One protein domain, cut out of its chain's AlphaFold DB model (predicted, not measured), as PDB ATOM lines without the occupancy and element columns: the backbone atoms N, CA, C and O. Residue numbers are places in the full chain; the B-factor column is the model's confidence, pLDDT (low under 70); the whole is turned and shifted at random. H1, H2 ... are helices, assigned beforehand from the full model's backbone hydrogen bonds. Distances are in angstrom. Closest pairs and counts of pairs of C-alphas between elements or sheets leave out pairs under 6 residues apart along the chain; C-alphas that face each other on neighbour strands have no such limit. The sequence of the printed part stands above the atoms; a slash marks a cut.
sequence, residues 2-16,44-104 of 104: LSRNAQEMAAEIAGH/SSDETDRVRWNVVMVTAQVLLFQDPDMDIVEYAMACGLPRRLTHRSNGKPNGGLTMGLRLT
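AT A GLANCE: This is residues 2 to 16 and 44 to 104 of the 104 residues of an uncharacterized protein of Rhodococcus fascians D188 (UniProt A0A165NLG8). Long H2 and H1 run side by side; small H3 stands steeply to both, with H4 and H5 packed on it. The printed part has 76 residues with five named helices, H1 to H5 in order, and no named strand: all helix. It is compact, radius of gyration of the C-alphas 11.7 A, spanning 32 by 27 by 19 A.

IN THESE COORDINATES: H2, residues 45 to 66, runs 31.5 A from C-alpha 45 at (-2.244, 10.829, 18.478). H1 is residues 4 to 15, H3 72 to 78, H4 83 to 86, H5 96 to 99, ending at C-alpha 99 (3.544, -2.171, 0.572).

HOW THE PARTS SIT: H2 touches H1 at a shallow tilt of 13 degrees, opposite ways; closest C-alphas Leu 63 and Ala 6, 7.0 A. H3, the hub, touches H1, closest C-alphas Ala 78 and Ala 10, 5.4 A. Every O i to N i+4 pair is within hydrogen-bond range in H1 and H3, 17 of 18 in H2.

THE WHOLE: Residues 17 to 43 are cut out; C-alphas 16 and 44 are 15.1 A apart. Residue 104 has pLDDT under 70.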
ATOM      1  N   LEU A   2      20.910  -0.844  11.604       93.31
ATOM      2  CA  LEU A   2      20.802   0.280  10.674       93.31
ATOM      3  C   LEU A   2      22.162   0.908  10.341       93.31
ATOM      4  O   LEU A   2      23.039   0.991  11.206       93.31
ATOM      5  N   SER A   3      22.317   1.413   9.115       94.25
ATOM      6  CA  SER A   3      23.451   2.268   8.749       94.25
ATOM      7  C   SER A   3      23.461   3.553   9.586       94.25
ATOM      8  O   SER A   3      22.428   3.985  10.098       94.25
ATOM      9  N   ARG A   4      24.621   4.210   9.713       95.25
ATOM     10  CA  ARG A   4      24.724   5.473  10.467       95.25
ATOM     11  C   ARG A   4      23.749   6.538   9.950       95.25
ATOM     12  O   ARG A   4      23.090   7.187  10.751       95.25
ATOM     13  N   ASN A   5      23.630   6.668   8.629       94.94
ATOM     14  CA  ASN A   5      22.706   7.613   8.001       94.94
ATOM     15  C   ASN A   5      21.246   7.309   8.384       94.94
ATOM     16  O   ASN A   5      20.505   8.201   8.782       94.94
ATOM     17  N   ALA A   6      20.850   6.033   8.340       96.94
ATOM     18  CA  ALA A   6      19.512   5.616   8.750       96.94
ATOM     19  C   ALA A   6      19.258   5.864  10.249       96.94
ATOM     20  O   ALA A   6      18.165   6.280  10.616       96.94
ATOM     21  N   GLN A   7      20.258   5.665  11.114       97.06
ATOM     22  CA  GLN A   7      20.136   5.956  12.547       97.06
ATOM     23  C   GLN A   7      19.958   7.454  12.827       97.06
ATOM     24  O   GLN A   7      19.068   7.824  13.588       97.06
ATOM     25  N   GLU A   8      20.779   8.309  12.213       96.12
ATOM     26  CA  GLU A   8      20.700   9.767  12.392       96.12
ATOM     27  C   GLU A   8      19.358  10.311  11.873       96.12
ATOM     28  O   GLU A   8      18.706  11.106  12.546       96.12
ATOM     29  N   MET A   9      18.887   9.806  10.730       95.94
ATOM     30  CA  MET A   9      17.584  10.175  10.170       95.94
ATOM     31  C   MET A   9      16.418   9.700  11.039       95.94
ATOM     32  O   MET A   9      15.472  10.451  11.272       95.94
ATOM     33  N   ALA A  10      16.497   8.476  11.563       97.31
ATOM     34  CA  ALA A  10      15.496   7.950  12.478       97.31
ATOM     35  C   ALA A  10      15.432   8.752  13.784       97.31
ATOM     36  O   ALA A  10      14.336   9.041  14.263       97.31
ATOM     37  N   ALA A  11      16.585   9.152  14.329       95.69
ATOM     38  CA  ALA A  11      16.659   9.978  15.528       95.69
ATOM     39  C   ALA A  11      15.998  11.350  15.318       95.69
ATOM     40  O   ALA A  11      15.209  11.775  16.162       95.69
ATOM     41  N   GLU A  12      16.255  11.998  14.178       93.44
ATOM     42  CA  GLU A  12      15.614  13.269  13.823       93.44
ATOM     43  C   GLU A  12      14.090  13.112  13.698       93.44
ATOM     44  O   GLU A  12      13.326  13.880  14.283       93.44
ATOM     45  N   ILE A  13      13.627  12.064  13.005       94.50
ATOM     46  CA  ILE A  13      12.190  11.799  12.847       94.50
ATOM     47  C   ILE A  13      11.527  11.522  14.203       94.50
ATOM     48  O   ILE A  13      10.422  11.998  14.465       94.50
ATOM     49  N   ALA A  14      12.182  10.754  15.074       94.69
ATOM     50  CA  ALA A  14      11.650  10.414  16.388       94.69
ATOM     51  C   ALA A  14      11.585  11.626  17.332       94.69
ATOM     52  O   ALA A  14      10.666  11.702  18.149       94.69
ATOM     53  N   GLY A  15      12.537  12.559  17.218       89.62
ATOM     54  CA  GLY A  15      12.623  13.764  18.051       89.62
ATOM     55  C   GLY A  15      11.644  14.879  17.674       89.62
ATOM     56  O   GLY A  15      11.464  15.814  18.449       89.62
ATOM     57  N   HIS A  16      11.003  14.787  16.510       87.94
ATOM     58  CA  HIS A  16      10.091  15.809  16.008       87.94
ATOM     59  C   HIS A  16       8.688  15.713  16.632       87.94
ATOM     60  O   HIS A  16       8.103  14.626  16.734       87.94
ATOM     61  N   SER A  44      -4.616  14.765  16.718       92.62
ATOM     62  CA  SER A  44      -4.737  13.625  17.624       92.62
ATOM     63  C   SER A  44      -3.514  12.706  17.518       92.62
ATOM     64  O   SER A  44      -2.757  12.737  16.543       92.62
ATOM     65  N   SER A  45      -3.324  11.826  18.502       92.19
ATOM     66  CA  SER A  45      -2.244  10.829  18.478       92.19
ATOM     67  C   SER A  45      -2.304   9.927  17.238       92.19
ATOM     68  O   SER A  45      -1.275   9.640  16.632       92.19
ATOM     69  N   ASP A  46      -3.505   9.536  16.810       94.19
ATOM     70  CA  ASP A  46      -3.691   8.731  15.602       94.19
ATOM     71  C   ASP A  46      -3.337   9.487  14.318       94.19
ATOM     72  O   ASP A  46      -2.786   8.901  13.387       94.19
ATOM     73  N   GLU A  47      -3.652  10.777  14.233       94.50
ATOM     74  CA  GLU A  47      -3.269  11.611  13.088       94.50
ATOM     75  C   GLU A  47      -1.762  11.878  13.068       94.50
ATOM     76  O   GLU A  47      -1.131  11.741  12.021       94.50
ATOM     77  N   THR A  48      -1.179  12.147  14.234       93.94
ATOM     78  CA  THR A  48       0.268  12.293  14.446       93.94
ATOM     79  C   THR A  48       1.018  11.047  13.961       93.94
ATOM     80  O   THR A  48       1.973  11.144  13.187       93.94
ATOM     81  N   ASP A  49       0.541   9.856  14.334       95.56
ATOM     82  CA  ASP A  49       1.128   8.586  13.900       95.56
ATOM     83  C   ASP A  49       1.012   8.368  12.380       95.56
ATOM     84  O   ASP A  49       1.922   7.802  11.770       95.56
ATOM     85  N   ARG A  50      -0.073   8.832  11.738       95.12
ATOM     86  CA  ARG A  50      -0.230   8.770  10.270       95.12
ATOM     87  C   ARG A  50       0.740   9.704   9.549       95.12
ATOM     88  O   ARG A  50       1.292   9.317   8.520       95.12
ATOM     89  N   VAL A  51       0.972  10.906  10.078       94.56
ATOM     90  CA  VAL A  51       1.985  11.827   9.536       94.56
ATOM     91  C   VAL A  51       3.368  11.193   9.644       94.56
ATOM     92  O   VAL A  51       4.052  11.054   8.628       94.56
ATOM     93  N   ARG A  52       3.736  10.709  10.840       95.31
ATOM     94  CA  ARG A  52       5.008  10.009  11.060       95.31
ATOM     95  C   ARG A  52       5.154   8.810  10.121       95.31
ATOM     96  O   ARG A  52       6.208   8.640   9.520       95.31
ATOM     97  N   TRP A  53       4.098   8.017   9.931       96.38
ATOM     98  CA  TRP A  53       4.100   6.888   8.994       96.38
ATOM     99  C   TRP A  53       4.485   7.320   7.579       96.38
ATOM    100  O   TRP A  53       5.386   6.735   6.982       96.38
ATOM    101  N   ASN A  54       3.843   8.364   7.053       95.31
ATOM    102  CA  ASN A  54       4.116   8.848   5.701       95.31
ATOM    103  C   ASN A  54       5.565   9.335   5.547       95.31
ATOM    104  O   ASN A  54       6.215   9.013   4.551       95.31
ATOM    105  N   VAL A  55       6.093  10.044   6.549       94.75
ATOM    106  CA  VAL A  55       7.497  10.488   6.568       94.75
ATOM    107  C   VAL A  55       8.454   9.294   6.586       94.75
ATOM    108  O   VAL A  55       9.416   9.261   5.813       94.75
ATOM    109  N   VAL A  56       8.172   8.276   7.404       96.31
ATOM    110  CA  VAL A  56       8.974   7.045   7.455       96.31
ATOM    111  C   VAL A  56       8.972   6.330   6.106       96.31
ATOM    112  O   VAL A  56      10.034   5.922   5.657       96.31
ATOM    113  N   MET A  57       7.830   6.212   5.422       95.88
ATOM    114  CA  MET A  57       7.778   5.548   4.109       95.88
ATOM    115  C   MET A  57       8.601   6.294   3.051       95.88
ATOM    116  O   MET A  57       9.357   5.671   2.307       95.88
ATOM    117  N   VAL A  58       8.500   7.626   2.998       94.94
ATOM    118  CA  VAL A  58       9.262   8.435   2.030       94.94
ATOM    119  C   VAL A  58      10.765   8.344   2.295       94.94
ATOM    120  O   VAL A  58      11.542   8.139   1.366       94.94
ATOM    121  N   THR A  59      11.183   8.460   3.554       95.81
ATOM    122  CA  THR A  59      12.609   8.389   3.909       95.81
ATOM    123  C   THR A  59      13.170   6.978   3.751       95.81
ATOM    124  O   THR A  59      14.263   6.823   3.213       95.81
ATOM    125  N   ALA A  60      12.396   5.944   4.096       95.69
ATOM    126  CA  ALA A  60      12.770   4.555   3.851       95.69
ATOM    127  C   ALA A  60      12.974   4.279   2.355       95.69
ATOM    128  O   ALA A  60      13.951   3.636   1.992       95.69
ATOM    129  N   GLN A  61      12.118   4.819   1.478       94.25
ATOM    130  CA  GLN A  61      12.297   4.698   0.027       94.25
ATOM    131  C   GLN A  61      13.644   5.270  -0.435       94.25
ATOM    132  O   GLN A  61      14.315   4.659  -1.261       94.25
ATOM    133  N   VAL A  62      14.032   6.439   0.082       94.31
ATOM    134  CA  VAL A  62      15.313   7.076  -0.259       94.31
ATOM    135  C   VAL A  62      16.487   6.252   0.261       94.31
ATOM    136  O   VAL A  62      17.440   6.014  -0.478       94.31
ATOM    137  N   LEU A  63      16.409   5.791   1.508       94.94
ATOM    138  CA  LEU A  63      17.461   4.985   2.122       94.94
ATOM    139  C   LEU A  63      17.640   3.641   1.414       94.94
ATOM    140  O   LEU A  63      18.775   3.238   1.199       94.94
ATOM    141  N   LEU A  64      16.563   3.001   0.957       93.56
ATOM    142  CA  LEU A  64      16.636   1.743   0.206       93.56
ATOM    143  C   LEU A  64      17.331   1.876  -1.153       93.56
ATOM    144  O   LEU A  64      17.894   0.903  -1.642       93.56
ATOM    145  N   PHE A  65      17.346   3.068  -1.763       89.62
ATOM    146  CA  PHE A  65      18.180   3.297  -2.949       89.62
ATOM    147  C   PHE A  65      19.679   3.261  -2.627       89.62
ATOM    148  O   PHE A  65      20.482   2.965  -3.509       89.62
ATOM    149  N   GLN A  66      20.062   3.594  -1.394       89.31
ATOM    150  CA  GLN A  66      21.455   3.614  -0.940       89.31
ATOM    151  C   GLN A  66      21.866   2.287  -0.291       89.31
ATOM    152  O   GLN A  66      23.012   1.867  -0.433       89.31
ATOM    153  N   ASP A  67      20.934   1.650   0.412       92.75
ATOM    154  CA  ASP A  67      21.099   0.409   1.162       92.75
ATOM    155  C   ASP A  67      19.873  -0.498   0.936       92.75
ATOM    156  O   ASP A  67      18.909  -0.445   1.708       92.75
ATOM    157  N   PRO A  68      19.872  -1.313  -0.139       91.56
ATOM    158  CA  PRO A  68      18.753  -2.196  -0.468       91.56
ATOM    159  C   PRO A  68      18.445  -3.259   0.597       91.56
ATOM    160  O   PRO A  68      17.330  -3.778   0.624       91.56
ATOM    161  N   ASP A  69      19.412  -3.574   1.467       92.19
ATOM    162  CA  ASP A  69      19.294  -4.596   2.513       92.19
ATOM    163  C   ASP A  69      18.832  -4.014   3.866       92.19
ATOM    164  O   ASP A  69      18.754  -4.738   4.864       92.19
ATOM    165  N   MET A  70      18.513  -2.713   3.925       95.06
ATOM    166  CA  MET A  70      18.078  -2.054   5.155       95.06
ATOM    167  C   MET A  70      16.835  -2.730   5.758       95.06
ATOM    168  O   MET A  70      15.799  -2.888   5.107       95.06
ATOM    169  N   ASP A  71      16.894  -3.036   7.057       95.12
ATOM    170  CA  ASP A  71      15.735  -3.530   7.804       95.12
ATOM    171  C   ASP A  71      14.713  -2.399   8.022       95.12
ATOM    172  O   ASP A  71      14.836  -1.557   8.916       95.12
ATOM    173  N   ILE A  72      13.672  -2.395   7.187       95.50
ATOM    174  CA  ILE A  72      12.591  -1.399   7.211       95.50
ATOM    175  C   ILE A  72      11.829  -1.421   8.545       95.50
ATOM    176  O   ILE A  72      11.338  -0.382   8.988       95.50
ATOM    177  N   VAL A  73      11.702  -2.583   9.194       96.38
ATOM    178  CA  VAL A  73      10.976  -2.705  10.466       96.38
ATOM    179  C   VAL A  73      11.798  -2.088  11.588       96.38
ATOM    180  O   VAL A  73      11.259  -1.302  12.371       96.38
ATOM    181  N   GLU A  74      13.096  -2.404  11.635       96.88
ATOM    182  CA  GLU A  74      14.050  -1.795  12.567       96.88
ATOM    183  C   GLU A  74      14.073  -0.269  12.385       96.88
ATOM    184  O   GLU A  74      13.940   0.468  13.365       96.88
ATOM    185  N   TYR A  75      14.125   0.209  11.136       97.81
ATOM    186  CA  TYR A  75      14.085   1.637  10.811       97.81
ATOM    187  C   TYR A  75      12.782   2.300  11.273       97.81
ATOM    188  O   TYR A  75      12.806   3.303  11.982       97.81
ATOM    189  N   ALA A  76      11.630   1.708  10.950       97.38
ATOM    190  CA  ALA A  76      10.323   2.225  11.351       97.38
ATOM    191  C   ALA A  76      10.177   2.350  12.876       97.38
ATOM    192  O   ALA A  76       9.617   3.332  13.372       97.38
ATOM    193  N   MET A  77      10.688   1.369  13.625       97.56
ATOM    194  CA  MET A  77      10.718   1.421  15.085       97.56
ATOM    195  C   MET A  77      11.649   2.519  15.599       97.56
ATOM    196  O   MET A  77      11.262   3.250  16.511       97.56
ATOM    197  N   ALA A  78      12.840   2.658  15.011       97.88
ATOM    198  CA  ALA A  78      13.800   3.693  15.383       97.88
ATOM    199  C   ALA A  78      13.250   5.109  15.140       97.88
ATOM    200  O   ALA A  78      13.476   5.995  15.954       97.88
ATOM    201  N   CYS A  79      12.447   5.298  14.088       97.81
ATOM    202  CA  CYS A  79      11.724   6.543  13.807       97.81
ATOM    203  C   CYS A  79      10.578   6.840  14.794       97.81
ATOM    204  O   CYS A  79       9.893   7.854  14.660       97.81
ATOM    205  N   GLY A  80      10.306   5.948  15.750       97.06
ATOM    206  CA  GLY A  80       9.273   6.129  16.766       97.06
ATOM    207  C   GLY A  80       7.868   5.694  16.343       97.06
ATOM    208  O   GLY A  80       6.893   6.123  16.962       97.06
ATOM    209  N   LEU A  81       7.703   4.863  15.303       97.00
ATOM    210  CA  LEU A  81       6.376   4.308  15.007       97.00
ATOM    211  C   LEU A  81       5.941   3.316  16.098       97.00
ATOM    212  O   LEU A  81       6.705   2.420  16.473       97.00
ATOM    213  N   PRO A  82       4.691   3.413  16.591       96.50
ATOM    214  CA  PRO A  82       4.210   2.534  17.645       96.50
ATOM    215  C   PRO A  82       4.099   1.087  17.162       96.50
ATOM    216  O   PRO A  82       3.867   0.800  15.984       96.50
ATOM    217  N   ARG A  83       4.155   0.146  18.111       95.38
ATOM    218  CA  ARG A  83       4.091  -1.295  17.824       95.38
ATOM    219  C   ARG A  83       2.866  -1.709  17.005       95.38
ATOM    220  O   ARG A  83       2.984  -2.594  16.167       95.38
ATOM    221  N   ARG A  84       1.718  -1.053  17.207       95.31
ATOM    222  CA  ARG A  84       0.480  -1.300  16.442       95.31
ATOM    223  C   ARG A  84       0.626  -1.037  14.936       95.31
ATOM    224  O   ARG A  84      -0.166  -1.552  14.157       95.31
ATOM    225  N   LEU A  85       1.599  -0.209  14.547       95.56
ATOM    226  CA  LEU A  85       1.898   0.121  13.157       95.56
ATOM    227  C   LEU A  85       3.070  -0.702  12.622       95.56
ATOM    228  O   LEU A  85       3.036  -1.094  11.460       95.56
ATOM    229  N   THR A  86       4.067  -1.030  13.446       96.50
ATOM    230  CA  THR A  86       5.232  -1.812  12.990       96.50
ATOM    231  C   THR A  86       4.984  -3.319  12.974       96.50
ATOM    232  O   THR A  86       5.603  -4.043  12.196       96.50
ATOM    233  N   HIS A  87       4.052  -3.809  13.792       97.00
ATOM    234  CA  HIS A  87       3.770  -5.230  13.957       97.00
ATOM    235  C   HIS A  87       2.273  -5.521  14.047       97.00
ATOM    236  O   HIS A  87       1.458  -4.694  14.451       97.00
ATOM    237  N   ARG A  88       1.919  -6.757  13.704       95.06
ATOM    238  CA  ARG A  88       0.586  -7.327  13.902       95.06
ATOM    239  C   ARG A  88       0.447  -7.876  15.324       95.06
ATOM    240  O   ARG A  88       1.438  -8.116  16.014       95.06
ATOM    241  N   SER A  89      -0.786  -8.165  15.736       92.25
ATOM    242  CA  SER A  89      -1.084  -8.773  17.045       92.25
ATOM    243  C   SER A  89      -0.366 -10.110  17.277       92.25
ATOM    244  O   SER A  89      -0.005 -10.424  18.404       92.25
ATOM    245  N   ASN A  90      -0.089 -10.868  16.212       93.00
ATOM    246  CA  ASN A  90       0.669 -12.124  16.256       93.00
ATOM    247  C   ASN A  90       2.200 -11.939  16.298       93.00
ATOM    248  O   ASN A  90       2.940 -12.903  16.127       93.00
ATOM    249  N   GLY A  91       2.678 -10.702  16.448       91.44
ATOM    250  CA  GLY A  91       4.095 -10.376  16.538       91.44
ATOM    251  C   GLY A  91       4.858 -10.380  15.217       91.44
ATOM    252  O   GLY A  91       6.033 -10.035  15.231       91.44
ATOM    253  N   LYS A  92       4.224 -10.706  14.084       94.75
ATOM    254  CA  LYS A  92       4.859 -10.577  12.764       94.75
ATOM    255  C   LYS A  92       4.920  -9.109  12.325       94.75
ATOM    256  O   LYS A  92       4.017  -8.347  12.689       94.75
ATOM    257  N   PRO A  93       5.909  -8.717  11.504       94.75
ATOM    258  CA  PRO A  93       5.950  -7.391  10.906       94.75
ATOM    259  C   PRO A  93       4.659  -7.020  10.178       94.75
ATOM    260  O   PRO A  93       3.986  -7.857   9.559       94.75
ATOM    261  N   ASN A  94       4.301  -5.744  10.249       93.06
ATOM    262  CA  ASN A  94       3.201  -5.219   9.465       93.06
ATOM    263  C   ASN A  94       3.622  -5.104   7.992       93.06
ATOM    264  O   ASN A  94       4.389  -4.219   7.634       93.06
ATOM    265  N   GLY A  95       3.067  -5.958   7.126       89.88
ATOM    266  CA  GLY A  95       3.297  -5.891   5.674       89.88
ATOM    267  C   GLY A  95       2.939  -4.547   5.019       89.88
ATOM    268  O   GLY A  95       3.393  -4.283   3.916       89.88
ATOM    269  N   GLY A  96       2.186  -3.665   5.686       88.88
ATOM    270  CA  GLY A  96       2.004  -2.286   5.222       88.88
ATOM    271  C   GLY A  96       3.320  -1.508   5.075       88.88
ATOM    272  O   GLY A  96       3.403  -0.646   4.210       88.88
ATOM    273  N   LEU A  97       4.351  -1.848   5.859       90.31
ATOM    274  CA  LEU A  97       5.672  -1.213   5.786       90.31
ATOM    275  C   LEU A  97       6.374  -1.464   4.447       90.31
ATOM    276  O   LEU A  97       7.068  -0.588   3.951       90.31
ATOM    277  N   THR A  98       6.187  -2.644   3.850       86.56
ATOM    278  CA  THR A  98       6.759  -2.957   2.535       86.56
ATOM    279  C   THR A  98       5.847  -2.501   1.403       86.56
ATOM    280  O   THR A  98       6.328  -1.996   0.398       86.56
ATOM    281  N   MET A  99       4.525  -2.611   1.576       85.56
ATOM    282  CA  MET A  99       3.544  -2.171   0.572       85.56
ATOM    283  C   MET A  99       3.511  -0.647   0.383       85.56
ATOM    284  O   MET A  99       3.048  -0.172  -0.650       85.56
ATOM    285  N   GLY A 100       3.982   0.123   1.368       77.31
ATOM    286  CA  GLY A 100       4.151   1.573   1.251       77.31
ATOM    287  C   GLY A 100       5.326   1.994   0.361       77.31
ATOM    288  O   GLY A 100       5.441   3.176   0.036       77.31
ATOM    289  N   LEU A 101       6.182   1.050  -0.038       87.31
ATOM    290  CA  LEU A 101       7.388   1.297  -0.817       87.31
ATOM    291  C   LEU A 101       7.195   0.893  -2.279       87.31
ATOM    292  O   LEU A 101       6.509  -0.072  -2.615       87.31
ATOM    293  N   ARG A 102       7.856   1.629  -3.167       84.94
ATOM    294  CA  ARG A 102       7.962   1.340  -4.597       84.94
ATOM    295  C   ARG A 102       9.189   0.461  -4.817       84.94
ATOM    296  O   ARG A 102      10.224   0.936  -5.278       84.94
ATOM    297  N   LEU A 103       9.078  -0.798  -4.409       72.12
ATOM    298  CA  LEU A 103      10.075  -1.824  -4.702       72.12
ATOM    299  C   LEU A 103       9.790  -2.353  -6.114       72.12
ATOM    300  O   LEU A 103       8.765  -2.999  -6.332       72.12
ATOM    301  N   THR A 104      10.641  -1.988  -7.070       58.78
ATOM    302  CA  THR A 104      10.625  -2.480  -8.459       58.78
ATOM    303  C   THR A 104      11.652  -3.573  -8.653       58.78
ATOM    304  O   THR A 104      12.785  -3.353  -8.170       58.78
TER     305      THR A 104